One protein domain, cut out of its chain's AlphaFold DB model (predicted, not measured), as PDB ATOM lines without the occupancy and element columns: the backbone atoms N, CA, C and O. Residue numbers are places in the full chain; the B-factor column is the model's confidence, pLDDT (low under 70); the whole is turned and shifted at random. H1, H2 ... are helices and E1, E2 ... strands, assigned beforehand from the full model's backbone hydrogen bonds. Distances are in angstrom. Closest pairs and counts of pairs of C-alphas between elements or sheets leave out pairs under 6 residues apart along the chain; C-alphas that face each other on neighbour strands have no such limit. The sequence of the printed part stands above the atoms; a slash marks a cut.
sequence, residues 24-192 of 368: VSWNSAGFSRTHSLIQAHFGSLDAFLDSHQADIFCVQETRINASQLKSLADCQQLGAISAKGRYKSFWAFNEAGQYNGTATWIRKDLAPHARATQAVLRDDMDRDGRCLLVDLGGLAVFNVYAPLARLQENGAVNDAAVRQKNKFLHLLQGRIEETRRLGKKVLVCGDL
ATOM      1  N   VAL A  24      76.973  90.754 -70.155       94.75
ATOM      2  CA  VAL A  24      78.388  90.883 -69.817       94.75
ATOM      3  C   VAL A  24      78.521  90.881 -68.302       94.75
ATOM      4  O   VAL A  24      77.878  91.676 -67.622       94.75
ATOM      5  N   SER A  25      79.368  90.005 -67.764       95.25
ATOM      6  CA  SER A  25      79.685  89.966 -66.336       95.25
ATOM      7  C   SER A  25      81.173  90.204 -66.120       95.25
ATOM      8  O   SER A  25      81.992  89.509 -66.715       95.25
ATOM      9  N   TRP A  26      81.523  91.159 -65.260       96.56
ATOM     10  CA  TRP A  26      82.904  91.565 -65.037       96.56
ATOM     11  C   TRP A  26      83.176  91.913 -63.569       96.56
ATOM     12  O   TRP A  26      82.715  92.931 -63.053       96.56
ATOM     13  N   ASN A  27      84.018  91.119 -62.905       95.62
ATOM     14  CA  ASN A  27      84.648  91.561 -61.668       95.62
ATOM     15  C   ASN A  27      85.723  92.606 -61.998       95.62
ATOM     16  O   ASN A  27      86.768  92.289 -62.567       95.62
ATOM     17  N   SER A  28      85.439  93.865 -61.666       92.75
ATOM     18  CA  SER A  28      86.271  95.007 -62.056       92.75
ATOM     19  C   SER A  28      87.418  95.306 -61.088       92.75
ATOM     20  O   SER A  28      88.259  96.145 -61.405       92.75
ATOM     21  N   ALA A  29      87.440  94.666 -59.911       92.88
ATOM     22  CA  ALA A  29      88.370  94.972 -58.821       92.88
ATOM     23  C   ALA A  29      88.450  96.481 -58.465       92.88
ATOM     24  O   ALA A  29      89.489  96.977 -58.016       92.88
ATOM     25  N   GLY A  30      87.349  97.215 -58.644       93.50
ATOM     26  CA  GLY A  30      87.227  98.658 -58.441       93.50
ATOM     27  C   GLY A  30      86.696  99.372 -59.684       93.50
ATOM     28  O   GLY A  30      87.445  99.683 -60.612       93.50
ATOM     29  N   PHE A  31      85.408  99.716 -59.673       95.38
ATOM     30  CA  PHE A  31      84.732 100.228 -60.866       95.38
ATOM     31  C   PHE A  31      85.193 101.629 -61.279       95.38
ATOM     32  O   PHE A  31      85.262 101.902 -62.472       95.38
ATOM     33  N   SER A  32      85.568 102.508 -60.343       94.19
ATOM     34  CA  SER A  32      85.939 103.893 -60.678       94.19
ATOM     35  C   SER A  32      87.083 103.974 -61.694       94.19
ATOM     36  O   SER A  32      86.998 104.732 -62.656       94.19
ATOM     37  N   ARG A  33      88.132 103.151 -61.531       93.19
ATOM     38  CA  ARG A  33      89.256 103.102 -62.482       93.19
ATOM     39  C   ARG A  33      88.817 102.538 -63.830       93.19
ATOM     40  O   ARG A  33      89.182 103.086 -64.867       93.19
ATOM     41  N   THR A  34      88.034 101.464 -63.810       93.62
ATOM     42  CA  THR A  34      87.476 100.846 -65.017       93.62
ATOM     43  C   THR A  34      86.619 101.836 -65.800       93.62
ATOM     44  O   THR A  34      86.792 101.969 -67.008       93.62
ATOM     45  N   HIS A  35      85.768 102.604 -65.120       95.00
ATOM     46  CA  HIS A  35      84.954 103.645 -65.732       95.00
ATOM     47  C   HIS A  35      85.810 104.749 -66.367       95.00
ATOM     48  O   HIS A  35      85.569 105.105 -67.517       95.00
ATOM     49  N   SER A  36      86.854 105.236 -65.685       93.81
ATOM     50  CA  SER A  36      87.767 106.232 -66.267       93.81
ATOM     51  C   SER A  36      88.476 105.724 -67.526       93.81
ATOM     52  O   SER A  36      88.629 106.478 -68.485       93.81
ATOM     53  N   LEU A  37      88.876 104.448 -67.562       95.56
ATOM     54  CA  LEU A  37      89.461 103.840 -68.762       95.56
ATOM     55  C   LEU A  37      88.428 103.710 -69.887       95.56
ATOM     56  O   LEU A  37      88.721 104.053 -71.030       95.56
ATOM     57  N   ILE A  38      87.203 103.290 -69.570       91.38
ATOM     58  CA  ILE A  38      86.098 103.261 -70.534       91.38
ATOM     59  C   ILE A  38      85.870 104.656 -71.134       91.38
ATOM     60  O   ILE A  38      85.780 104.792 -72.352       91.38
ATOM     61  N   GLN A  39      85.839 105.704 -70.311       93.12
ATOM     62  CA  GLN A  39      85.703 107.081 -70.786       93.12
ATOM     63  C   GLN A  39      86.883 107.509 -71.666       93.12
ATOM     64  O   GLN A  39      86.663 108.107 -72.714       93.12
ATOM     65  N   ALA A  40      88.118 107.174 -71.293       92.06
ATOM     66  CA  ALA A  40      89.300 107.536 -72.073       92.06
ATOM     67  C   ALA A  40      89.333 106.866 -73.460       92.06
ATOM     68  O   ALA A  40      89.751 107.494 -74.430       92.06
ATOM     69  N   HIS A  41      88.886 105.610 -73.565       95.12
ATOM     70  CA  HIS A  41      88.971 104.830 -74.805       95.12
ATOM     71  C   HIS A  41      87.712 104.898 -75.682       95.12
ATOM     72  O   HIS A  41      87.820 104.832 -76.903       95.12
ATOM     73  N   PHE A  42      86.529 105.038 -75.081       93.25
ATOM     74  CA  PHE A  42      85.237 105.016 -75.784       93.25
ATOM     75  C   PHE A  42      84.459 106.333 -75.652       93.25
ATOM     76  O   PHE A  42      83.371 106.477 -76.209       93.25
ATOM     77  N   GLY A  43      84.964 107.297 -74.882       92.88
ATOM     78  CA  GLY A  43      84.314 108.582 -74.605       92.88
ATOM     79  C   GLY A  43      83.214 108.517 -73.540       92.88
ATOM     80  O   GLY A  43      82.977 109.496 -72.839       92.88
ATOM     81  N   SER A  44      82.528 107.380 -73.382       94.38
ATOM     82  CA  SER A  44      81.479 107.199 -72.368       94.38
ATOM     83  C   SER A  44      81.174 105.725 -72.101       94.38
ATOM     84  O   SER A  44      81.436 104.869 -72.946       94.38
ATOM     85  N   LEU A  45      80.540 105.445 -70.956       94.06
ATOM     86  CA  LEU A  45      80.002 104.118 -70.654       94.06
ATOM     87  C   LEU A  45      78.935 103.682 -71.668       94.06
ATOM     88  O   LEU A  45      78.963 102.536 -72.100       94.06
ATOM     89  N   ASP A  46      78.037 104.583 -72.092       94.19
ATOM     90  CA  ASP A  46      77.019 104.261 -73.103       94.19
ATOM     91  C   ASP A  46      77.668 103.780 -74.410       94.19
ATOM     92  O   ASP A  46      77.256 102.765 -74.958       94.19
ATOM     93  N   ALA A  47      78.706 104.478 -74.888       92.88
ATOM     94  CA  ALA A  47      79.395 104.126 -76.131       92.88
ATOM     95  C   ALA A  47      80.137 102.785 -76.046       92.88
ATOM     96  O   ALA A  47      80.135 102.035 -77.017       92.88
ATOM     97  N   PHE A  48      80.743 102.474 -74.896       95.06
ATOM     98  CA  PHE A  48      81.372 101.175 -74.650       95.06
ATOM     99  C   PHE A  48      80.351 100.035 -74.633       95.06
ATOM    100  O   PHE A  48      80.542  99.020 -75.294       95.06
ATOM    101  N   LEU A  49      79.244 100.189 -73.907       92.88
ATOM    102  CA  LEU A  49      78.225  99.142 -73.856       92.88
ATOM    103  C   LEU A  49      77.548  98.947 -75.218       92.88
ATOM    104  O   LEU A  49      77.333  97.810 -75.631       92.88
ATOM    105  N   ASP A  50      77.288 100.036 -75.946       90.12
ATOM    106  CA  ASP A  50      76.693  99.984 -77.282       90.12
ATOM    107  C   ASP A  50      77.642  99.359 -78.321       90.12
ATOM    108  O   ASP A  50      77.190  98.564 -79.145       90.12
ATOM    109  N   SER A  51      78.950  99.654 -78.279       90.62
ATOM    110  CA  SER A  51      79.927  99.052 -79.204       90.62
ATOM    111  C   SER A  51      80.075  97.544 -79.004       90.62
ATOM    112  O   SER A  51      80.348  96.817 -79.958       90.62
ATOM    113  N   HIS A  52      79.843  97.073 -77.778       88.88
ATOM    114  CA  HIS A  52      79.800  95.657 -77.433       88.88
ATOM    115  C   HIS A  52      78.395  95.053 -77.495       88.88
ATOM    116  O   HIS A  52      78.256  93.874 -77.191       88.88
ATOM    117  N   GLN A  53      77.375  95.823 -77.887       88.75
ATOM    118  CA  GLN A  53      75.975  95.392 -77.963       88.75
ATOM    119  C   GLN A  53      75.443  94.789 -76.648       88.75
ATOM    120  O   GLN A  53      74.594  93.903 -76.664       88.75
ATOM    121  N   ALA A  54      75.954  95.238 -75.498       91.12
ATOM    122  CA  ALA A  54      75.584  94.686 -74.202       91.12
ATOM    123  C   ALA A  54      74.167  95.129 -73.807       91.12
ATOM    124  O   ALA A  54      73.894  96.317 -73.671       91.12
ATOM    125  N   ASP A  55      73.267  94.182 -73.552       93.94
ATOM    126  CA  ASP A  55      71.925  94.489 -73.048       93.94
ATOM    127  C   ASP A  55      71.916  94.623 -71.519       93.94
ATOM    128  O   ASP A  55      71.203  95.454 -70.943       93.94
ATOM    129  N   ILE A  56      72.730  93.790 -70.862       95.75
ATOM    130  CA  ILE A  56      72.903  93.732 -69.413       95.75
ATOM    131  C   ILE A  56      74.396  93.709 -69.101       95.75
ATOM    132  O   ILE A  56      75.129  92.860 -69.604       95.75
ATOM    133  N   PHE A  57      74.840  94.606 -68.227       97.44
ATOM    134  CA  PHE A  57      76.221  94.668 -67.764       97.44
ATOM    135  C   PHE A  57      76.270  94.546 -66.244       97.44
ATOM    136  O   PHE A  57      75.809  95.429 -65.526       97.44
ATOM    137  N   CYS A  58      76.806  93.435 -65.754       98.31
ATOM    138  CA  CYS A  58      76.933  93.103 -64.344       98.31
ATOM    139  C   CYS A  58      78.381  93.283 -63.894       98.31
ATOM    140  O   CYS A  58      79.280  92.615 -64.395       98.31
ATOM    141  N   VAL A  59      78.601  94.154 -62.916       98.19
ATOM    142  CA  VAL A  59      79.912  94.416 -62.329       98.19
ATOM    143  C   VAL A  59      79.959  93.924 -60.891       98.19
ATOM    144  O   VAL A  59      79.042  94.183 -60.106       98.19
ATOM    145  N   GLN A  60      81.050  93.241 -60.555       98.06
ATOM    146  CA  GLN A  60      81.417  92.858 -59.193       98.06
ATOM    147  C   GLN A  60      82.621  93.678 -58.710       98.06
ATOM    148  O   GLN A  60      83.348  94.275 -59.513       98.06
ATOM    149  N   GLU A  61      82.802  93.711 -57.387       95.94
ATOM    150  CA  GLU A  61      83.796  94.537 -56.693       95.94
ATOM    151  C   GLU A  61      83.771  95.991 -57.169       95.94
ATOM    152  O   GLU A  61      84.783  96.553 -57.589       95.94
ATOM    153  N   THR A  62      82.599  96.623 -57.115       96.50
ATOM    154  CA  THR A  62      82.490  98.031 -57.512       96.50
ATOM    155  C   THR A  62      83.347  98.927 -56.624       96.50
ATOM    156  O   THR A  62      83.930  99.888 -57.127       96.50
ATOM    157  N   ARG A  63      83.465  98.588 -55.329       95.00
ATOM    158  CA  ARG A  63      84.195  99.351 -54.300       95.00
ATOM    159  C   ARG A  63      83.715 100.801 -54.182       95.00
ATOM    160  O   ARG A  63      84.476 101.682 -53.791       95.00
ATOM    161  N   ILE A  64      82.454 101.035 -54.537       94.31
ATOM    162  CA  ILE A  64      81.771 102.321 -54.416       94.31
ATOM    163  C   ILE A  64      80.762 102.194 -53.282       94.31
ATOM    164  O   ILE A  64      79.999 101.232 -53.234       94.31
ATOM    165  N   ASN A  65      80.752 103.177 -52.390       92.75
ATOM    166  CA  ASN A  65      79.806 103.271 -51.287       92.75
ATOM    167  C   ASN A  65      78.615 104.156 -51.663       92.75
ATOM    168  O   ASN A  65      78.761 105.116 -52.419       92.75
ATOM    169  N   ALA A  66      77.454 103.911 -51.049       92.69
ATOM    170  CA  ALA A  66      76.260 104.738 -51.250       92.69
ATOM    171  C   ALA A  66      76.516 106.229 -50.950       92.69
ATOM    172  O   ALA A  66      75.988 107.114 -51.617       92.69
ATOM    173  N   SER A  67      77.391 106.522 -49.981       92.69
ATOM    174  CA  SER A  67      77.780 107.886 -49.611       92.69
ATOM    175  C   SER A  67      78.552 108.642 -50.698       92.69
ATOM    176  O   SER A  67      78.666 109.862 -50.596       92.69
ATOM    177  N   GLN A  68      79.069 107.943 -51.712       93.25
ATOM    178  CA  GLN A  68      79.754 108.528 -52.864       93.25
ATOM    179  C   GLN A  68      78.796 108.840 -54.018       93.25
ATOM    180  O   GLN A  68      79.224 109.449 -54.982       93.25
ATOM    181  N   LEU A  69      77.525 108.431 -53.948       93.56
ATOM    182  CA  LEU A  69      76.519 108.635 -54.997       93.56
ATOM    183  C   LEU A  69      75.388 109.546 -54.489       93.56
ATOM    184  O   LEU A  69      74.210 109.197 -54.556       93.56
ATOM    185  N   LYS A  70      75.751 110.697 -53.908       93.19
ATOM    186  CA  LYS A  70      74.805 111.609 -53.233       93.19
ATOM    187  C   LYS A  70      74.179 112.636 -54.166       93.19
ATOM    188  O   LYS A  70      73.036 113.031 -53.950       93.19
ATOM    189  N   SER A  71      74.921 113.091 -55.170       95.00
ATOM    190  CA  SER A  71      74.446 114.061 -56.153       95.00
ATOM    191  C   SER A  71      74.371 113.453 -57.551       95.00
ATOM    192  O   SER A  71      74.989 112.431 -57.853       95.00
ATOM    193  N   LEU A  72      73.624 114.114 -58.439       91.31
ATOM    194  CA  LEU A  72      73.583 113.745 -59.854       91.31
ATOM    195  C   LEU A  72      74.986 113.780 -60.483       91.31
ATOM    196  O   LEU A  72      75.323 112.891 -61.263       91.31
ATOM    197  N   ALA A  73      75.796 114.773 -60.106       92.50
ATOM    198  CA  ALA A  73      77.164 114.925 -60.585       92.50
ATOM    199  C   ALA A  73      78.045 113.745 -60.149       92.50
ATOM    200  O   ALA A  73      78.724 113.162 -60.993       92.50
ATOM    201  N   ASP A  74      77.963 113.325 -58.881       94.44
ATOM    202  CA  ASP A  74      78.719 112.162 -58.398       94.44
ATOM    203  C   ASP A  74      78.310 110.886 -59.144       94.44
ATOM    204  O   ASP A  74      79.151 110.097 -59.578       94.44
ATOM    205  N   CYS A  75      77.002 110.704 -59.348       94.38
ATOM    206  CA  CYS A  75      76.460 109.569 -60.084       94.38
ATOM    207  C   CYS A  75      76.942 109.524 -61.539       94.38
ATOM    208  O   CYS A  75      77.218 108.441 -62.052       94.38
ATOM    209  N   GLN A  76      77.047 110.670 -62.209       91.62
ATOM    210  CA  GLN A  76      77.586 110.754 -63.570       91.62
ATOM    211  C   GLN A  76      79.100 110.506 -63.590       91.62
ATOM    212  O   GLN A  76      79.589 109.728 -64.408       91.62
ATOM    213  N   GLN A  77      79.839 111.111 -62.658       92.00
ATOM    214  CA  GLN A  77      81.289 110.954 -62.543       92.00
ATOM    215  C   GLN A  77      81.690 109.492 -62.294       92.00
ATOM    216  O   GLN A  77      82.644 108.993 -62.893       92.00
ATOM    217  N   LEU A  78      80.944 108.786 -61.442       93.81
ATOM    218  CA  LEU A  78      81.184 107.383 -61.099       93.81
ATOM    219  C   LEU A  78      80.483 106.387 -62.036       93.81
ATOM    220  O   LEU A  78      80.526 105.186 -61.780       93.81
ATOM    221  N   GLY A  79      79.836 106.851 -63.111       93.06
ATOM    222  CA  GLY A  79      79.209 105.990 -64.120       93.06
ATOM    223  C   GLY A  79      77.921 105.289 -63.669       93.06
ATOM    224  O   GLY A  79      77.393 104.442 -64.391       93.06
ATOM    225  N   ALA A  80      77.378 105.639 -62.500       94.62
ATOM    226  CA  ALA A  80      76.073 105.163 -62.045       94.62
ATOM    227  C   ALA A  80      74.938 105.702 -62.927       94.62
ATOM    228  O   ALA A  80      73.968 104.992 -63.194       94.62
ATOM    229  N   ILE A  81      75.069 106.923 -63.440       92.25
ATOM    230  CA  ILE A  81      74.178 107.459 -64.468       92.25
ATOM    231  C   ILE A  81      74.956 107.546 -65.770       92.25
ATOM    232  O   ILE A  81      75.957 108.250 -65.864       92.25
ATOM    233  N   SER A  82      74.478 106.814 -66.772       85.38
ATOM    234  CA  SER A  82      75.066 106.845 -68.101       85.38
ATOM    235  C   SER A  82      74.871 108.235 -68.726       85.38
ATOM    236  O   SER A  82      73.824 108.865 -68.549       85.38
ATOM    237  N   ALA A  83      75.882 108.741 -69.433       84.88
ATOM    238  CA  ALA A  83      75.925 110.110 -69.948       84.88
ATOM    239  C   ALA A  83      74.754 110.416 -70.894       84.88
ATOM    240  O   ALA A  83      74.191 111.506 -70.856       84.88
ATOM    241  N   LYS A  84      74.353 109.435 -71.714       87.38
ATOM    242  CA  LYS A  84      73.199 109.556 -72.624       87.38
ATOM    243  C   LYS A  84      71.900 109.016 -72.021       87.38
ATOM    244  O   LYS A  84      70.875 108.979 -72.695       87.38
ATOM    245  N   GLY A  85      71.941 108.544 -70.775       88.06
ATOM    246  CA  GLY A  85      70.809 107.927 -70.098       88.06
ATOM    247  C   GLY A  85      70.262 106.677 -70.794       88.06
ATOM    248  O   GLY A  85      69.095 106.362 -70.565       88.06
ATOM    249  N   ARG A  86      71.037 105.982 -71.641       90.50
ATOM    250  CA  ARG A  86      70.605 104.767 -72.365       90.50
ATOM    251  C   ARG A  86      70.471 103.552 -71.452       90.50
ATOM    252  O   ARG A  86      69.623 102.694 -71.691       90.50
ATOM    253  N   TYR A  87      71.265 103.512 -70.386       94.62
ATOM    254  CA  TYR A  87      71.265 102.433 -69.407       94.62
ATOM    255  C   TYR A  87      70.731 102.931 -68.065       94.62
ATOM    256  O   TYR A  87      70.937 104.079 -67.667       94.62
ATOM    257  N   LYS A  88      70.031 102.053 -67.351       95.00
ATOM    258  CA  LYS A  88      69.649 102.242 -65.952       95.00
ATOM    259  C   LYS A  88      70.506 101.322 -65.098       95.00
ATOM    260  O   LYS A  88      70.562 100.130 -65.384       95.00
ATOM    261  N   SER A  89      71.148 101.865 -64.070       96.69
ATOM    262  CA  SER A  89      71.944 101.074 -63.138       96.69
ATOM    263  C   SER A  89      71.194 100.791 -61.839       96.69
ATOM    264  O   SER A  89      70.310 101.542 -61.419       96.69
ATOM    265  N   PHE A  90      71.566  99.687 -61.208       97.81
ATOM    266  CA  PHE A  90      71.123  99.256 -59.891       97.81
ATOM    267  C   PHE A  90      72.350  98.826 -59.102       97.81
ATOM    268  O   PHE A  90      73.300  98.315 -59.692       97.81
ATOM    269  N   TRP A  91      72.333  99.027 -57.789       97.81
ATOM    270  CA  TRP A  91      73.519  98.873 -56.954       97.81
ATOM    271  C   TRP A  91      73.180  98.122 -55.676       97.81
ATOM    272  O   TRP A  91      72.137  98.366 -55.071       97.81
ATOM    273  N   ALA A  92      74.092  97.243 -55.272       97.75
ATOM    274  CA  ALA A  92      74.187  96.750 -53.914       97.75
ATOM    275  C   ALA A  92      75.518  97.221 -53.315       97.75
ATOM    276  O   ALA A  92      76.593  96.978 -53.873       97.75
ATOM    277  N   PHE A  93      75.439  97.919 -52.189       96.56
ATOM    278  CA  PHE A  93      76.564  98.555 -51.519       96.56
ATOM    279  C   PHE A  93      77.017  97.737 -50.319       96.56
ATOM    280  O   PHE A  93      76.212  97.102 -49.642       96.56
ATOM    281  N   ASN A  94      78.312  97.788 -50.020       94.81
ATOM    282  CA  ASN A  94      78.792  97.289 -48.744       94.81
ATOM    283  C   ASN A  94      78.468  98.304 -47.638       94.81
ATOM    284  O   ASN A  94      78.850  99.468 -47.731       94.81
ATOM    285  N   GLU A  95      77.792  97.866 -46.582       90.94
ATOM    286  CA  GLU A  95      77.466  98.712 -45.428       90.94
ATOM    287  C   GLU A  95      78.502  98.610 -44.301       90.94
ATOM    288  O   GLU A  95      78.541  99.451 -43.408       90.94
ATOM    289  N   ALA A  96      79.351  97.583 -44.341       79.00
ATOM    290  CA  ALA A  96      80.378  97.298 -43.343       79.00
ATOM    291  C   ALA A  96      81.731  97.980 -43.640       79.00
ATOM    292  O   ALA A  96      82.726  97.682 -42.981       79.00
ATOM    293  N   GLY A  97      81.799  98.870 -44.640       69.44
ATOM    294  CA  GLY A  97      83.021  99.587 -45.027       69.44
ATOM    295  C   GLY A  97      84.098  98.725 -45.701       69.44
ATOM    296  O   GLY A  97      85.241  99.159 -45.826       69.44
ATOM    297  N   GLN A  98      83.762  97.511 -46.137       73.88
ATOM    298  CA  GLN A  98      84.662  96.638 -46.893       73.88
ATOM    299  C   GLN A  98      84.624  96.948 -48.397       73.88
ATOM    300  O   GLN A  98      83.628  97.430 -48.935       73.88
ATOM    301  N   TYR A  99      85.690  96.572 -49.108       78.31
ATOM    302  CA  TYR A  99      85.845  96.740 -50.560       78.31
ATOM    303  C   TYR A  99      85.048  95.710 -51.389       78.31
ATOM    304  O   TYR A  99      85.603  95.027 -52.247       78.31
ATOM    305  N   ASN A 100      83.746  95.590 -51.130       89.69
ATOM    306  CA  ASN A 100      82.821  94.754 -51.902       89.69
ATOM    307  C   ASN A 100      81.892  95.644 -52.761       89.69
ATOM    308  O   ASN A 100      82.242  96.778 -53.097       89.69
ATOM    309  N   GLY A 101      80.718  95.131 -53.128       96.38
ATOM    310  CA  GLY A 101      79.698  95.850 -53.889       96.38
ATOM    311  C   GLY A 101      79.504  95.297 -55.298       96.38
ATOM    312  O   GLY A 101      80.449  94.839 -55.946       96.38
ATOM    313  N   THR A 102      78.263  95.342 -55.765       98.44
ATOM    314  CA  THR A 102      77.844  94.867 -57.089       98.44
ATOM    315  C   THR A 102      76.948  95.911 -57.743       98.44
ATOM    316  O   THR A 102      76.209  96.627 -57.067       98.44
ATOM    317  N   ALA A 103      77.023  96.030 -59.064       98.38
ATOM    318  CA  ALA A 103      76.165  96.929 -59.824       98.38
ATOM    319  C   ALA A 103      75.759  96.308 -61.152       98.38
ATOM    320  O   ALA A 103      76.541  95.598 -61.776       98.38
ATOM    321  N   THR A 104      74.535  96.570 -61.587       98.62
ATOM    322  CA  THR A 104      74.006  96.053 -62.847       98.62
ATOM    323  C   THR A 104      73.402  97.188 -63.655       98.62
ATOM    324  O   THR A 104      72.491  97.858 -63.175       98.62
ATOM    325  N   TRP A 105      73.874  97.375 -64.885       97.75
ATOM    326  CA  TRP A 105      73.296  98.275 -65.879       97.75
ATOM    327  C   TRP A 105      72.413  97.477 -66.834       97.75
ATOM    328  O   TRP A 105      72.804  96.409 -67.298       97.75
ATOM    329  N   ILE A 106      71.230  98.006 -67.130       96.69
ATOM    330  CA  ILE A 106      70.248  97.427 -68.048       96.69
ATOM    331  C   ILE A 106      69.903  98.470 -69.104       96.69
ATOM    332  O   ILE A 106      69.626  99.624 -68.751       96.69
ATOM    333  N   ARG A 107      69.891  98.091 -70.384       94.69
ATOM    334  CA  ARG A 107      69.407  98.976 -71.450       94.69
ATOM    335  C   ARG A 107      67.937  99.331 -71.191       94.69
ATOM    336  O   ARG A 107      67.121  98.457 -70.909       94.69
ATOM    337  N   LYS A 108      67.588 100.622 -71.188       90.94
ATOM    338  CA  LYS A 108      66.284 101.085 -70.663       90.94
ATOM    339  C   LYS A 108      65.067 100.553 -71.422       90.94
ATOM    340  O   LYS A 108      64.018 100.375 -70.811       90.94
ATOM    341  N   ASP A 109      65.204 100.338 -72.724       90.75
ATOM    342  CA  ASP A 109      64.163  99.787 -73.596       90.75
ATOM    343  C   ASP A 109      63.864  98.308 -73.300       90.75
ATOM    344  O   ASP A 109      62.720  97.888 -73.441       90.75
ATOM    345  N   LEU A 110      64.852  97.545 -72.818       89.94
ATOM    346  CA  LEU A 110      64.697  96.129 -72.478       89.94
ATOM    347  C   LEU A 110      63.745  95.912 -71.294       89.94
ATOM    348  O   LEU A 110      62.973  94.957 -71.275       89.94
ATOM    349  N   ALA A 111      63.832  96.766 -70.272       86.56
ATOM    350  CA  ALA A 111      63.100  96.570 -69.025       86.56
ATOM    351  C   ALA A 111      62.765  97.908 -68.340       86.56
ATOM    352  O   ALA A 111      63.340  98.242 -67.296       86.56
ATOM    353  N   PRO A 112      61.796  98.678 -68.870       85.81
ATOM    354  CA  PRO A 112      61.423  99.985 -68.317       85.81
ATOM    355  C   PRO A 112      60.935  99.902 -66.861       85.81
ATOM    356  O   PRO A 112      61.110 100.838 -66.080       85.81
ATOM    357  N   HIS A 113      60.374  98.754 -66.469       90.94
ATOM    358  CA  HIS A 113      59.865  98.488 -65.123       90.94
ATOM    359  C   HIS A 113      60.821  97.666 -64.251       90.94
ATOM    360  O   HIS A 113      60.388  97.139 -63.227       90.94
ATOM    361  N   ALA A 114      62.101  97.562 -64.632       94.50
ATOM    362  CA  ALA A 114      63.095  96.832 -63.857       94.50
ATOM    363  C   ALA A 114      63.162  97.335 -62.408       94.50
ATOM    364  O   ALA A 114      63.275  98.546 -62.148       94.50
ATOM    365  N   ARG A 115      63.117  96.383 -61.477       96.19
ATOM    366  CA  ARG A 115      63.255  96.599 -60.033       96.19
ATOM    367  C   ARG A 115      64.473  95.845 -59.543       96.19
ATOM    368  O   ARG A 115      64.808  94.810 -60.103       96.19
ATOM    369  N   ALA A 116      65.111  96.329 -58.490       98.00
ATOM    370  CA  ALA A 116      66.231  95.620 -57.896       98.00
ATOM    371  C   ALA A 116      66.147  95.611 -56.376       98.00
ATOM    372  O   ALA A 116      65.506  96.475 -55.778       98.00
ATOM    373  N   THR A 117      66.802  94.630 -55.767       98.12
ATOM    374  CA  THR A 117      66.962  94.543 -54.318       98.12
ATOM    375  C   THR A 117      68.344  94.010 -53.964       98.12
ATOM    376  O   THR A 117      68.845  93.085 -54.609       98.12
ATOM    377  N   GLN A 118      68.937  94.599 -52.928       97.62
ATOM    378  CA  GLN A 118      70.115  94.072 -52.241       97.62
ATOM    379  C   GLN A 118      69.733  93.060 -51.150       97.62
ATOM    380  O   GLN A 118      70.556  92.232 -50.793       97.62
ATOM    381  N   ALA A 119      68.487  93.074 -50.659       97.50
ATOM    382  CA  ALA A 119      67.973  92.089 -49.705       97.50
ATOM    383  C   ALA A 119      67.640  90.765 -50.424       97.50
ATOM    384  O   ALA A 119      66.473  90.374 -50.541       97.50
ATOM    385  N   VAL A 120      68.656  90.146 -51.031       96.62
ATOM    386  CA  VAL A 120      68.520  88.962 -51.882       96.62
ATOM    387  C   VAL A 120      68.454  87.702 -51.033       96.62
ATOM    388  O   VAL A 120      67.563  86.879 -51.235       96.62
ATOM    389  N   LEU A 121      69.390  87.557 -50.099       94.31
ATOM    390  CA  LEU A 121      69.540  86.386 -49.245       94.31
ATOM    391  C   LEU A 121      68.560  86.404 -48.066       94.31
ATOM    392  O   LEU A 121      68.284  85.345 -47.505       94.31
ATOM    393  N   ARG A 122      68.020  87.585 -47.724       95.00
ATOM    394  CA  ARG A 122      67.200  87.841 -46.527       95.00
ATOM    395  C   ARG A 122      67.955  87.469 -45.245       95.00
ATOM    396  O   ARG A 122      67.392  86.888 -44.322       95.00
ATOM    397  N   ASP A 123      69.239  87.803 -45.223       96.75
ATOM    398  CA  ASP A 123      70.184  87.530 -44.140       96.75
ATOM    399  C   ASP A 123      71.115  88.736 -43.975       96.75
ATOM    400  O   ASP A 123      71.296  89.511 -44.916       96.75
ATOM    401  N   ASP A 124      71.763  88.870 -42.817       94.56
ATOM    402  CA  ASP A 124      72.726  89.949 -42.561       94.56
ATOM    403  C   ASP A 124      73.867  89.999 -43.591       94.56
ATOM    404  O   ASP A 124      74.452  91.056 -43.819       94.56
ATOM    405  N   MET A 125      74.157  88.882 -44.270       94.12
ATOM    406  CA  MET A 125      75.100  88.829 -45.393       94.12
ATOM    407  C   MET A 125      74.746  89.752 -46.567       94.12
ATOM    408  O   MET A 125      75.644  90.128 -47.323       94.12
ATOM    409  N   ASP A 126      73.483  90.149 -46.734       96.81
ATOM    410  CA  ASP A 126      73.087  91.102 -47.779       96.81
ATOM    411  C   ASP A 126      73.769  92.467 -47.591       96.81
ATOM    412  O   ASP A 126      74.063  93.157 -48.570       96.81
ATOM    413  N   ARG A 127      74.120  92.827 -46.349       95.75
ATOM    414  CA  ARG A 127      74.845  94.064 -46.011       95.75
ATOM    415  C   ARG A 127      76.246  94.119 -46.611       95.75
ATOM    416  O   ARG A 127      76.831  95.196 -46.715       95.75
ATOM    417  N   ASP A 128      76.784  92.983 -47.057       95.06
ATOM    418  CA  ASP A 128      78.081  92.954 -47.723       95.06
ATOM    419  C   ASP A 128      78.030  93.487 -49.165       95.06
ATOM    420  O   ASP A 128      79.089  93.722 -49.756       95.06
ATOM    421  N   GLY A 129      76.841  93.678 -49.753       96.44
ATOM    422  CA  GLY A 129      76.682  94.144 -51.138       96.44
ATOM    423  C   GLY A 129      77.125  93.117 -52.188       96.44
ATOM    424  O   GLY A 129      77.424  93.461 -53.333       96.44
ATOM    425  N   ARG A 130      77.218  91.845 -51.785       96.75
ATOM    426  CA  ARG A 130      77.748  90.723 -52.578       96.75
ATOM    427  C   ARG A 130      76.748  90.115 -53.551       96.75
ATOM    428  O   ARG A 130      77.134  89.282 -54.364       96.75
ATOM    429  N   CYS A 131      75.477  90.478 -53.462       97.88
ATOM    430  CA  CYS A 131      74.465  89.994 -54.379       97.88
ATOM    431  C   CYS A 131      73.471  91.108 -54.684       97.88
ATOM    432  O   CYS A 131      72.960  91.760 -53.776       97.88
ATOM    433  N   LEU A 132      73.170  91.285 -55.964       98.69
ATOM    434  CA  LEU A 132      72.130  92.181 -56.441       98.69
ATOM    435  C   LEU A 132      71.171  91.383 -57.317       98.69
ATOM    436  O   LEU A 132      71.579  90.792 -58.318       98.69
ATOM    437  N   LEU A 133      69.895  91.378 -56.942       98.44
ATOM    438  CA  LEU A 133      68.828  90.796 -57.743       98.44
ATOM    439  C   LEU A 133      68.137  91.909 -58.519       98.44
ATOM    440  O   LEU A 133      67.563  92.805 -57.905       98.44
ATOM    441  N   VAL A 134      68.148  91.825 -59.848       98.31
ATOM    442  CA  VAL A 134      67.369  92.694 -60.734       98.31
ATOM    443  C   VAL A 134      66.250  91.877 -61.377       98.31
ATOM    444  O   VAL A 134      66.494  90.916 -62.102       98.31
ATOM    445  N   ASP A 135      65.011  92.255 -61.094       96.81
ATOM    446  CA  ASP A 135      63.801  91.683 -61.668       96.81
ATOM    447  C   ASP A 135      63.386  92.478 -62.910       96.81
ATOM    448  O   ASP A 135      63.039  93.660 -62.821       96.81
ATOM    449  N   LEU A 136      63.419  91.815 -64.065       94.88
ATOM    450  CA  LEU A 136      63.044  92.352 -65.374       94.88
ATOM    451  C   LEU A 136      61.644  91.877 -65.811       94.88
ATOM    452  O   LEU A 136      61.304  91.933 -66.988       94.88
ATOM    453  N   GLY A 137      60.827  91.360 -64.886       91.44
ATOM    454  CA  GLY A 137      59.523  90.765 -65.173       91.44
ATOM    455  C   GLY A 137      59.626  89.250 -65.342       91.44
ATOM    456  O   GLY A 137      59.564  88.513 -64.359       91.44
ATOM    457  N   GLY A 138      59.772  88.763 -66.576       89.50
ATOM    458  CA  GLY A 138      59.891  87.322 -66.862       89.50
ATOM    459  C   GLY A 138      61.274  86.722 -66.566       89.50
ATOM    460  O   GLY A 138      61.414  85.500 -66.492       89.50
ATOM    461  N   LEU A 139      62.291  87.572 -66.394       94.31
ATOM    462  CA  LEU A 139      63.681  87.204 -66.129       94.31
ATOM    463  C   LEU A 139      64.176  87.895 -64.854       94.31
ATOM    464  O   LEU A 139      64.019  89.101 -64.692       94.31
ATOM    465  N   ALA A 140      64.811  87.128 -63.979       96.25
ATOM    466  CA  ALA A 140      65.511  87.605 -62.799       96.25
ATOM    467  C   ALA A 140      67.022  87.419 -62.984       96.25
ATOM    468  O   ALA A 140      67.479  86.308 -63.262       96.25
ATOM    469  N   VAL A 141      67.790  88.494 -62.814       97.75
ATOM    470  CA  VAL A 141      69.252  88.496 -62.934       97.75
ATOM    471  C   VAL A 141      69.875  88.643 -61.554       97.75
ATOM    472  O   VAL A 141      69.682  89.654 -60.883       97.75
ATOM    473  N   PHE A 142      70.638  87.637 -61.143       98.31
ATOM    474  CA  PHE A 142      71.463  87.651 -59.946       98.31
ATOM    475  C   PHE A 142      72.891  88.003 -60.358       98.31
ATOM    476  O   PHE A 142      73.559  87.209 -61.021       98.31
ATOM    477  N   ASN A 143      73.344  89.191 -59.969       98.62
ATOM    478  CA  ASN A 143      74.739  89.602 -60.056       98.62
ATOM    479  C   ASN A 143      75.422  89.268 -58.724       98.62
ATOM    480  O   ASN A 143      75.059  89.832 -57.689       98.62
ATOM    481  N   VAL A 144      76.360  88.322 -58.750       97.81
ATOM    482  CA  VAL A 144      76.895  87.661 -57.555       97.81
ATOM    483  C   VAL A 144      78.403  87.867 -57.432       97.81
ATOM    484  O   VAL A 144      79.153  87.652 -58.374       97.81
ATOM    485  N   TYR A 145      78.847  88.207 -56.227       97.00
ATOM    486  CA  TYR A 145      80.239  88.204 -55.793       97.00
ATOM    487  C   TYR A 145      80.383  87.374 -54.510       97.00
ATOM    488  O   TYR A 145      80.321  87.887 -53.386       97.00
ATOM    489  N   ALA A 146      80.533  86.061 -54.665       93.00
ATOM    490  CA  ALA A 146      80.561  85.152 -53.527       93.00
ATOM    491  C   ALA A 146      81.830  85.355 -52.675       93.00
ATOM    492  O   ALA A 146      82.888  85.696 -53.212       93.00
ATOM    493  N   PRO A 147      81.766  85.128 -51.349       90.75
ATOM    494  CA  PRO A 147      82.933  85.218 -50.481       90.75
ATOM    495  C   PRO A 147      84.084  84.325 -50.953       90.75
ATOM    496  O   PRO A 147      83.901  83.152 -51.292       90.75
ATOM    497  N   LEU A 148      85.294  84.874 -50.926       85.50
ATOM    498  CA  LEU A 148      86.504  84.106 -51.166       85.50
ATOM    499  C   LEU A 148      86.860  83.303 -49.910       85.50
ATOM    500  O   LEU A 148      87.107  83.868 -48.847       85.50
ATOM    501  N   ALA A 149      86.955  81.984 -50.052       77.62
ATOM    502  CA  ALA A 149      87.502  81.108 -49.024       77.62
ATOM    503  C   ALA A 149      88.956  80.779 -49.389       77.62
ATOM    504  O   ALA A 149      89.205  79.885 -50.198       77.62
ATOM    505  N   ARG A 150      89.919  81.540 -48.849       62.78
ATOM    506  CA  ARG A 150      91.348  81.243 -49.047       62.78
ATOM    507  C   ARG A 150      91.802  80.133 -48.105       62.78
ATOM    508  O   ARG A 150      91.397  80.081 -46.943       62.78
ATOM    509  N   LEU A 151      92.717  79.310 -48.603       57.16
ATOM    510  CA  LEU A 151      93.613  78.537 -47.753       57.16
ATOM    511  C   LEU A 151      94.600  79.505 -47.094       57.16
ATOM    512  O   LEU A 151      95.039  80.472 -47.720       57.16
ATOM    513  N   GLN A 152      94.934  79.251 -45.836       54.81
ATOM    514  CA  GLN A 152      96.016  79.955 -45.162       54.81
ATOM    515  C   GLN A 152      97.357  79.632 -45.845       54.81
ATOM    516  O   GLN A 152      97.478  78.637 -46.566       54.81
ATOM    517  N   GLU A 153      98.375  80.469 -45.630       48.88
ATOM    518  CA  GLU A 153      99.711  80.286 -46.227       48.88
ATOM    519  C   GLU A 153     100.348  78.941 -45.848       48.88
ATOM    520  O   GLU A 153     101.011  78.314 -46.668       48.88
ATOM    521  N   ASN A 154     100.054  78.440 -44.646       49.53
ATOM    522  CA  ASN A 154     100.447  77.109 -44.171       49.53
ATOM    523  C   ASN A 154      99.604  75.961 -44.769       49.53
ATOM    524  O   ASN A 154      99.736  74.818 -44.352       49.53
ATOM    525  N   GLY A 155      98.700  76.249 -45.707       48.75
ATOM    526  CA  GLY A 155      97.813  75.267 -46.323       48.75
ATOM    527  C   GLY A 155      96.591  74.875 -45.491       48.75
ATOM    528  O   GLY A 155      95.776  74.105 -45.994       48.75
ATOM    529  N   ALA A 156      96.416  75.413 -44.279       50.69
ATOM    530  CA  ALA A 156      95.243  75.140 -43.458       50.69
ATOM    531  C   ALA A 156      93.975  75.759 -44.063       50.69
ATOM    532  O   ALA A 156      93.975  76.878 -44.591       50.69
ATOM    533  N   VAL A 157      92.866  75.032 -43.954       59.44
ATOM    534  CA  VAL A 157      91.547  75.529 -44.339       59.44
ATOM    535  C   VAL A 157      91.110  76.583 -43.325       59.44
ATOM    536  O   VAL A 157      91.099  76.344 -42.119       59.44
ATOM    537  N   ASN A 158      90.751  77.777 -43.799       72.50
ATOM    538  CA  ASN A 158      90.048  78.733 -42.952       72.50
ATOM    539  C   ASN A 158      88.581  78.298 -42.847       72.50
ATOM    540  O   ASN A 158      87.740  78.719 -43.643       72.50
ATOM    541  N   ASP A 159      88.280  77.450 -41.863       73.69
ATOM    542  CA  ASP A 159      86.943  76.875 -41.695       73.69
ATOM    543  C   ASP A 159      85.854  77.940 -41.529       73.69
ATOM    544  O   ASP A 159      84.725  77.744 -41.971       73.69
ATOM    545  N   ALA A 160      86.171  79.087 -40.919       76.50
ATOM    546  CA  ALA A 160      85.220  80.186 -40.787       76.50
ATOM    547  C   ALA A 160      84.871  80.792 -42.157       76.50
ATOM    548  O   ALA A 160      83.690  80.962 -42.458       76.50
ATOM    549  N   ALA A 161      85.870  81.038 -43.009       77.38
ATOM    550  CA  ALA A 161      85.655  81.543 -44.364       77.38
ATOM    551  C   ALA A 161      84.918  80.523 -45.251       77.38
ATOM    552  O   ALA A 161      84.038  80.899 -46.027       77.38
ATOM    553  N   VAL A 162      85.220  79.227 -45.106       76.88
ATOM    554  CA  VAL A 162      84.494  78.153 -45.804       76.88
ATOM    555  C   VAL A 162      83.040  78.083 -45.342       76.88
ATOM    556  O   VAL A 162      82.143  78.065 -46.182       76.88
ATOM    557  N   ARG A 163      82.772  78.113 -44.030       79.75
ATOM    558  CA  ARG A 163      81.399  78.147 -43.496       79.75
ATOM    559  C   ARG A 163      80.632  79.374 -43.980       79.75
ATOM    560  O   ARG A 163      79.482  79.241 -44.385       79.75
ATOM    561  N   GLN A 164      81.268  80.545 -43.982       83.81
ATOM    562  CA  GLN A 164      80.673  81.782 -44.483       83.81
ATOM    563  C   GLN A 164      80.301  81.657 -45.967       83.81
ATOM    564  O   GLN A 164      79.168  81.947 -46.350       83.81
ATOM    565  N   LYS A 165      81.224  81.166 -46.802       86.31
ATOM    566  CA  LYS A 165      80.966  80.932 -48.225       86.31
ATOM    567  C   LYS A 165      79.853  79.908 -48.448       86.31
ATOM    568  O   LYS A 165      78.951  80.156 -49.241       86.31
ATOM    569  N   ASN A 166      79.879  78.788 -47.730       82.69
ATOM    570  CA  ASN A 166      78.855  77.754 -47.848       82.69
ATOM    571  C   ASN A 166      77.477  78.287 -47.442       82.69
ATOM    572  O   ASN A 166      76.516  78.041 -48.166       82.69
ATOM    573  N   LYS A 167      77.374  79.058 -46.349       85.38
ATOM    574  CA  LYS A 167      76.123  79.723 -45.948       85.38
ATOM    575  C   LYS A 167      75.604  80.630 -47.069       85.38
ATOM    576  O   LYS A 167      74.449  80.497 -47.465       85.38
ATOM    577  N   PHE A 168      76.466  81.489 -47.617       88.38
ATOM    578  CA  PHE A 168      76.123  82.382 -48.726       88.38
ATOM    579  C   PHE A 168      75.572  81.611 -49.937       88.38
ATOM    580  O   PHE A 168      74.517  81.958 -50.461       88.38
ATOM    581  N   LEU A 169      76.252  80.537 -50.357       87.56
ATOM    582  CA  LEU A 169      75.845  79.731 -51.512       87.56
ATOM    583  C   LEU A 169      74.517  78.995 -51.281       87.56
ATOM    584  O   LEU A 169      73.695  78.956 -52.193       87.56
ATOM    585  N   HIS A 170      74.271  78.466 -50.076       86.00
ATOM    586  CA  HIS A 170      72.995  77.820 -49.744       86.00
ATOM    587  C   HIS A 170      71.828  78.817 -49.762       86.00
ATOM    588  O   HIS A 170      70.779  78.525 -50.338       86.00
ATOM    589  N   LEU A 171      72.008  80.007 -49.179       83.69
ATOM    590  CA  LEU A 171      70.989  81.062 -49.203       83.69
ATOM    591  C   LEU A 171      70.708  81.536 -50.637       83.69
ATOM    592  O   LEU A 171      69.549  81.658 -51.038       83.69
ATOM    593  N   LEU A 172      71.764  81.737 -51.433       91.69
ATOM    594  CA  LEU A 172      71.652  82.107 -52.842       91.69
ATOM    595  C   LEU A 172      70.881  81.045 -53.633       91.69
ATOM    596  O   LEU A 172      69.965  81.386 -54.381       91.69
ATOM    597  N   GLN A 173      71.215  79.764 -53.450       89.62
ATOM    598  CA  GLN A 173      70.507  78.656 -54.087       89.62
ATOM    599  C   GLN A 173      69.021  78.653 -53.716       89.62
ATOM    600  O   GLN A 173      68.174  78.607 -54.610       89.62
ATOM    601  N   GLY A 174      68.694  78.772 -52.426       84.12
ATOM    602  CA  GLY A 174      67.306  78.843 -51.969       84.12
ATOM    603  C   GLY A 174      66.542  79.991 -52.631       84.12
ATOM    604  O   GLY A 174      65.413  79.809 -53.095       84.12
ATOM    605  N   ARG A 175      67.183  81.157 -52.782       94.44
ATOM    606  CA  ARG A 175      66.571  82.310 -53.448       94.44
ATOM    607  C   ARG A 175      66.385  82.106 -54.954       94.44
ATOM    608  O   ARG A 175      65.362  82.528 -55.501       94.44
ATOM    609  N   ILE A 176      67.329  81.453 -55.630       89.75
ATOM    610  CA  ILE A 176      67.206  81.074 -57.047       89.75
ATOM    611  C   ILE A 176      66.007  80.140 -57.239       89.75
ATOM    612  O   ILE A 176      65.199  80.350 -58.145       89.75
ATOM    613  N   GLU A 177      65.865  79.131 -56.383       90.06
ATOM    614  CA  GLU A 177      64.768  78.163 -56.445       90.06
ATOM    615  C   GLU A 177      63.406  78.809 -56.170       90.06
ATOM    616  O   GLU A 177      62.467  78.592 -56.936       90.06
ATOM    617  N   GLU A 178      63.296  79.657 -55.143       91.56
ATOM    618  CA  GLU A 178      62.081  80.438 -54.868       91.56
ATOM    619  C   GLU A 178      61.698  81.296 -56.083       91.56
ATOM    620  O   GLU A 178      60.548  81.302 -56.515       91.56
ATOM    621  N   THR A 179      62.678  81.964 -56.693       89.62
ATOM    622  CA  THR A 179      62.465  82.812 -57.873       89.62
ATOM    623  C   THR A 179      61.973  82.003 -59.078       89.62
ATOM    624  O   THR A 179      61.061  82.443 -59.777       89.62
ATOM    625  N   ARG A 180      62.506  80.791 -59.289       92.88
ATOM    626  CA  ARG A 180      62.022  79.860 -60.326       92.88
ATOM    627  C   ARG A 180      60.592  79.388 -60.058       92.88
ATOM    628  O   ARG A 180      59.798  79.339 -60.992       92.88
ATOM    629  N   ARG A 181      60.237  79.083 -58.802       94.75
ATOM    630  CA  ARG A 181      58.865  78.683 -58.417       94.75
ATOM    631  C   ARG A 181      57.839  79.789 -58.656       94.75
ATOM    632  O   ARG A 181      56.691  79.486 -58.956       94.75
ATOM    633  N   LEU A 182      58.257  81.053 -58.606       93.56
ATOM    634  CA  LEU A 182      57.434  82.203 -59.002       93.56
ATOM    635  C   LEU A 182      57.264  82.342 -60.532       93.56
ATOM    636  O   LEU A 182      56.755  83.358 -61.000       93.56
ATOM    637  N   GLY A 183      57.705  81.357 -61.320       93.75
ATOM    638  CA  GLY A 183      57.544  81.326 -62.776       93.75
ATOM    639  C   GLY A 183      58.568  82.159 -63.549       93.75
ATOM    640  O   GLY A 183      58.426  82.331 -64.758       93.75
ATOM    641  N   LYS A 184      59.606  82.683 -62.885       93.31
ATOM    642  CA  LYS A 184      60.635  83.504 -63.534       93.31
ATOM    643  C   LYS A 184      61.766  82.642 -64.086       93.31
ATOM    644  O   LYS A 184      62.248  81.715 -63.432       93.31
ATOM    645  N   LYS A 185      62.272  83.016 -65.262       95.38
ATOM    646  CA  LYS A 185      63.595  82.573 -65.719       95.38
ATOM    647  C   LYS A 185      64.648  83.203 -64.808       95.38
ATOM    648  O   LYS A 185      64.489  84.346 -64.386       95.38
ATOM    649  N   VAL A 186      65.718  82.473 -64.507       92.56
ATOM    650  CA  VAL A 186      66.792  82.962 -63.630       92.56
ATOM    651  C   VAL A 186      68.124  82.902 -64.357       92.56
ATOM    652  O   VAL A 186      68.527  81.830 -64.807       92.56
ATOM    653  N   LEU A 187      68.808  84.041 -64.410       95.31
ATOM    654  CA  LEU A 187      70.198  84.164 -64.816       95.31
ATOM    655  C   LEU A 187      71.043  84.471 -63.582       95.31
ATOM    656  O   LEU A 187      70.793  85.455 -62.891       95.31
ATOM    657  N   VAL A 188      72.051  83.646 -63.320       93.94
ATOM    658  CA  VAL A 188      73.060  83.906 -62.291       93.94
ATOM    659  C   VAL A 188      74.371  84.173 -63.001       93.94
ATOM    660  O   VAL A 188      74.800  83.368 -63.823       93.94
ATOM    661  N   CYS A 189      74.989  85.302 -62.695       88.00
ATOM    662  CA  CYS A 189      76.254  85.704 -63.281       88.00
ATOM    663  C   CYS A 189      77.109  86.417 -62.236       88.00
ATOM    664  O   CYS A 189      76.598  86.941 -61.245       88.00
ATOM    665  N   GLY A 190      78.416  86.414 -62.459       93.50
ATOM    666  CA  GLY A 190      79.374  87.055 -61.576       93.50
ATOM    667  C   GLY A 190      80.478  86.123 -61.127       93.50
ATOM    668  O   GLY A 190      80.730  85.078 -61.726       93.50
ATOM    669  N   ASP A 191      81.153  86.541 -60.070       93.25
ATOM    670  CA  ASP A 191      82.317  85.875 -59.526       93.25
ATOM    671  C   ASP A 191      81.907  85.041 -58.311       93.25
ATOM    672  O   ASP A 191      81.631  85.550 -57.222       93.25
ATOM    673  N   LEU A 192      81.847  83.725 -58.507       87.56
ATOM    674  CA  LEU A 192      81.543  82.778 -57.436       87.56
ATOM    675  C   LEU A 192      82.769  82.449 -56.570       87.56
ATOM    676  O   LEU A 192      82.651  81.682 -55.610       87.56
TER     677      LEU A 192
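What this domain is: This is residues 24 to 192 of the 368 residues of the protein "Hypothetical protein" of Symbiodinium natans (UniProt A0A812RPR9). Two four-stranded sheets, E1 E2 E4 E3 and E5 E6 E7 E8, lie face to face as a sandwich, their strands crossing at 32 degrees. The long helix H5 covers the far face of the second sheet, while H1, H2 and H3 lie beyond the far face of the first. The printed part has 169 residues with five named helices and eight named strands, in the order E1 H1 H2 E2 H3 E3 E4 E5 H4 E6 E7 H5 E8; both sheets are mixed, and so is the class, helices and strands. It is compact, with a radius of gyration of the C-alphas of 16.4 A and spans of 48 by 41 by 28 A.

How they stand to each other: E1, residues 24 to 27, and E2, residues 56 to 60, are parallel, with N 26 and O 58 2.8 A apart. Between them H1, residues 31 to 42, and H2, residues 45 to 51, complete a strand-helix-strand unit with a right-handed crossover. H1 and H2 touch only at the corner, Phe 42 to Phe 48, C-alphas 5.6 A apart. H2 is on the sheet at a height of 9.5 A. E4, residues 102 to 107, is antiparallel to E2, with N 59 and O 103 2.8 A apart, and forms a hairpin with E3, residues 87 to 92, with N 90 and O 104 2.8 A apart. H3, residues 72 to 77, is not on the sheet; E2, H3, E3 form a split unit, with E4 between the strands, and a right-handed crossover. In the second sheet E5, residues 115 to 117, is antiparallel to E6, residues 131 to 135, with N 117 and O 133 2.9 A apart. E6 forms a hairpin with E7, residues 139 to 145, with N 132 and O 143 2.9 A apart. E7 is parallel to E8, residues 185 to 191, with N 142 and O 187 2.8 A apart. H5, residues 159 to 181, joins them in a right-handed unit and makes two layers with this sheet, a helix on one face: it runs along E7, 2 degrees on the local plane, at a height of 10.3 A; its closest C-alphas to E8 are Arg 180 and Val 186, 6.6 A. H4, residues 124 to 128, is close to H5 but not clearly touching, Met 125 to Phe 168, C-alphas 7.3 A apart. Across the sandwich, the closest C-alphas of E3 and E6 are Ala 92 and Leu 132, 5.6 A. Every O i to N i+4 pair is within hydrogen-bond range in H1, H2, H3 and H5; H4 has 0 of 1, but 2 of 2 O i to N i+3 pairs.

Where its parts are: E1 begins at C-alpha 24 (78.388, 90.883, -69.817). H1 is 15.7 A long and E4 17.2 A. H5, 32.7 A, begins at C-alpha 159 (86.943, 76.875, -41.695). E8, 20.0 A, ends at C-alpha 191 (82.317, 85.875, -59.526).

The domain as a whole: The farthest C-alphas, Asp 109 and Asn 154, are 51.9 A apart. The printed part has no cut. The links E2 to H3 and E7 to H5 are long. Mean pLDDT of the printed part is 90.4; residue 97 and residues 150 to 157 are under 70.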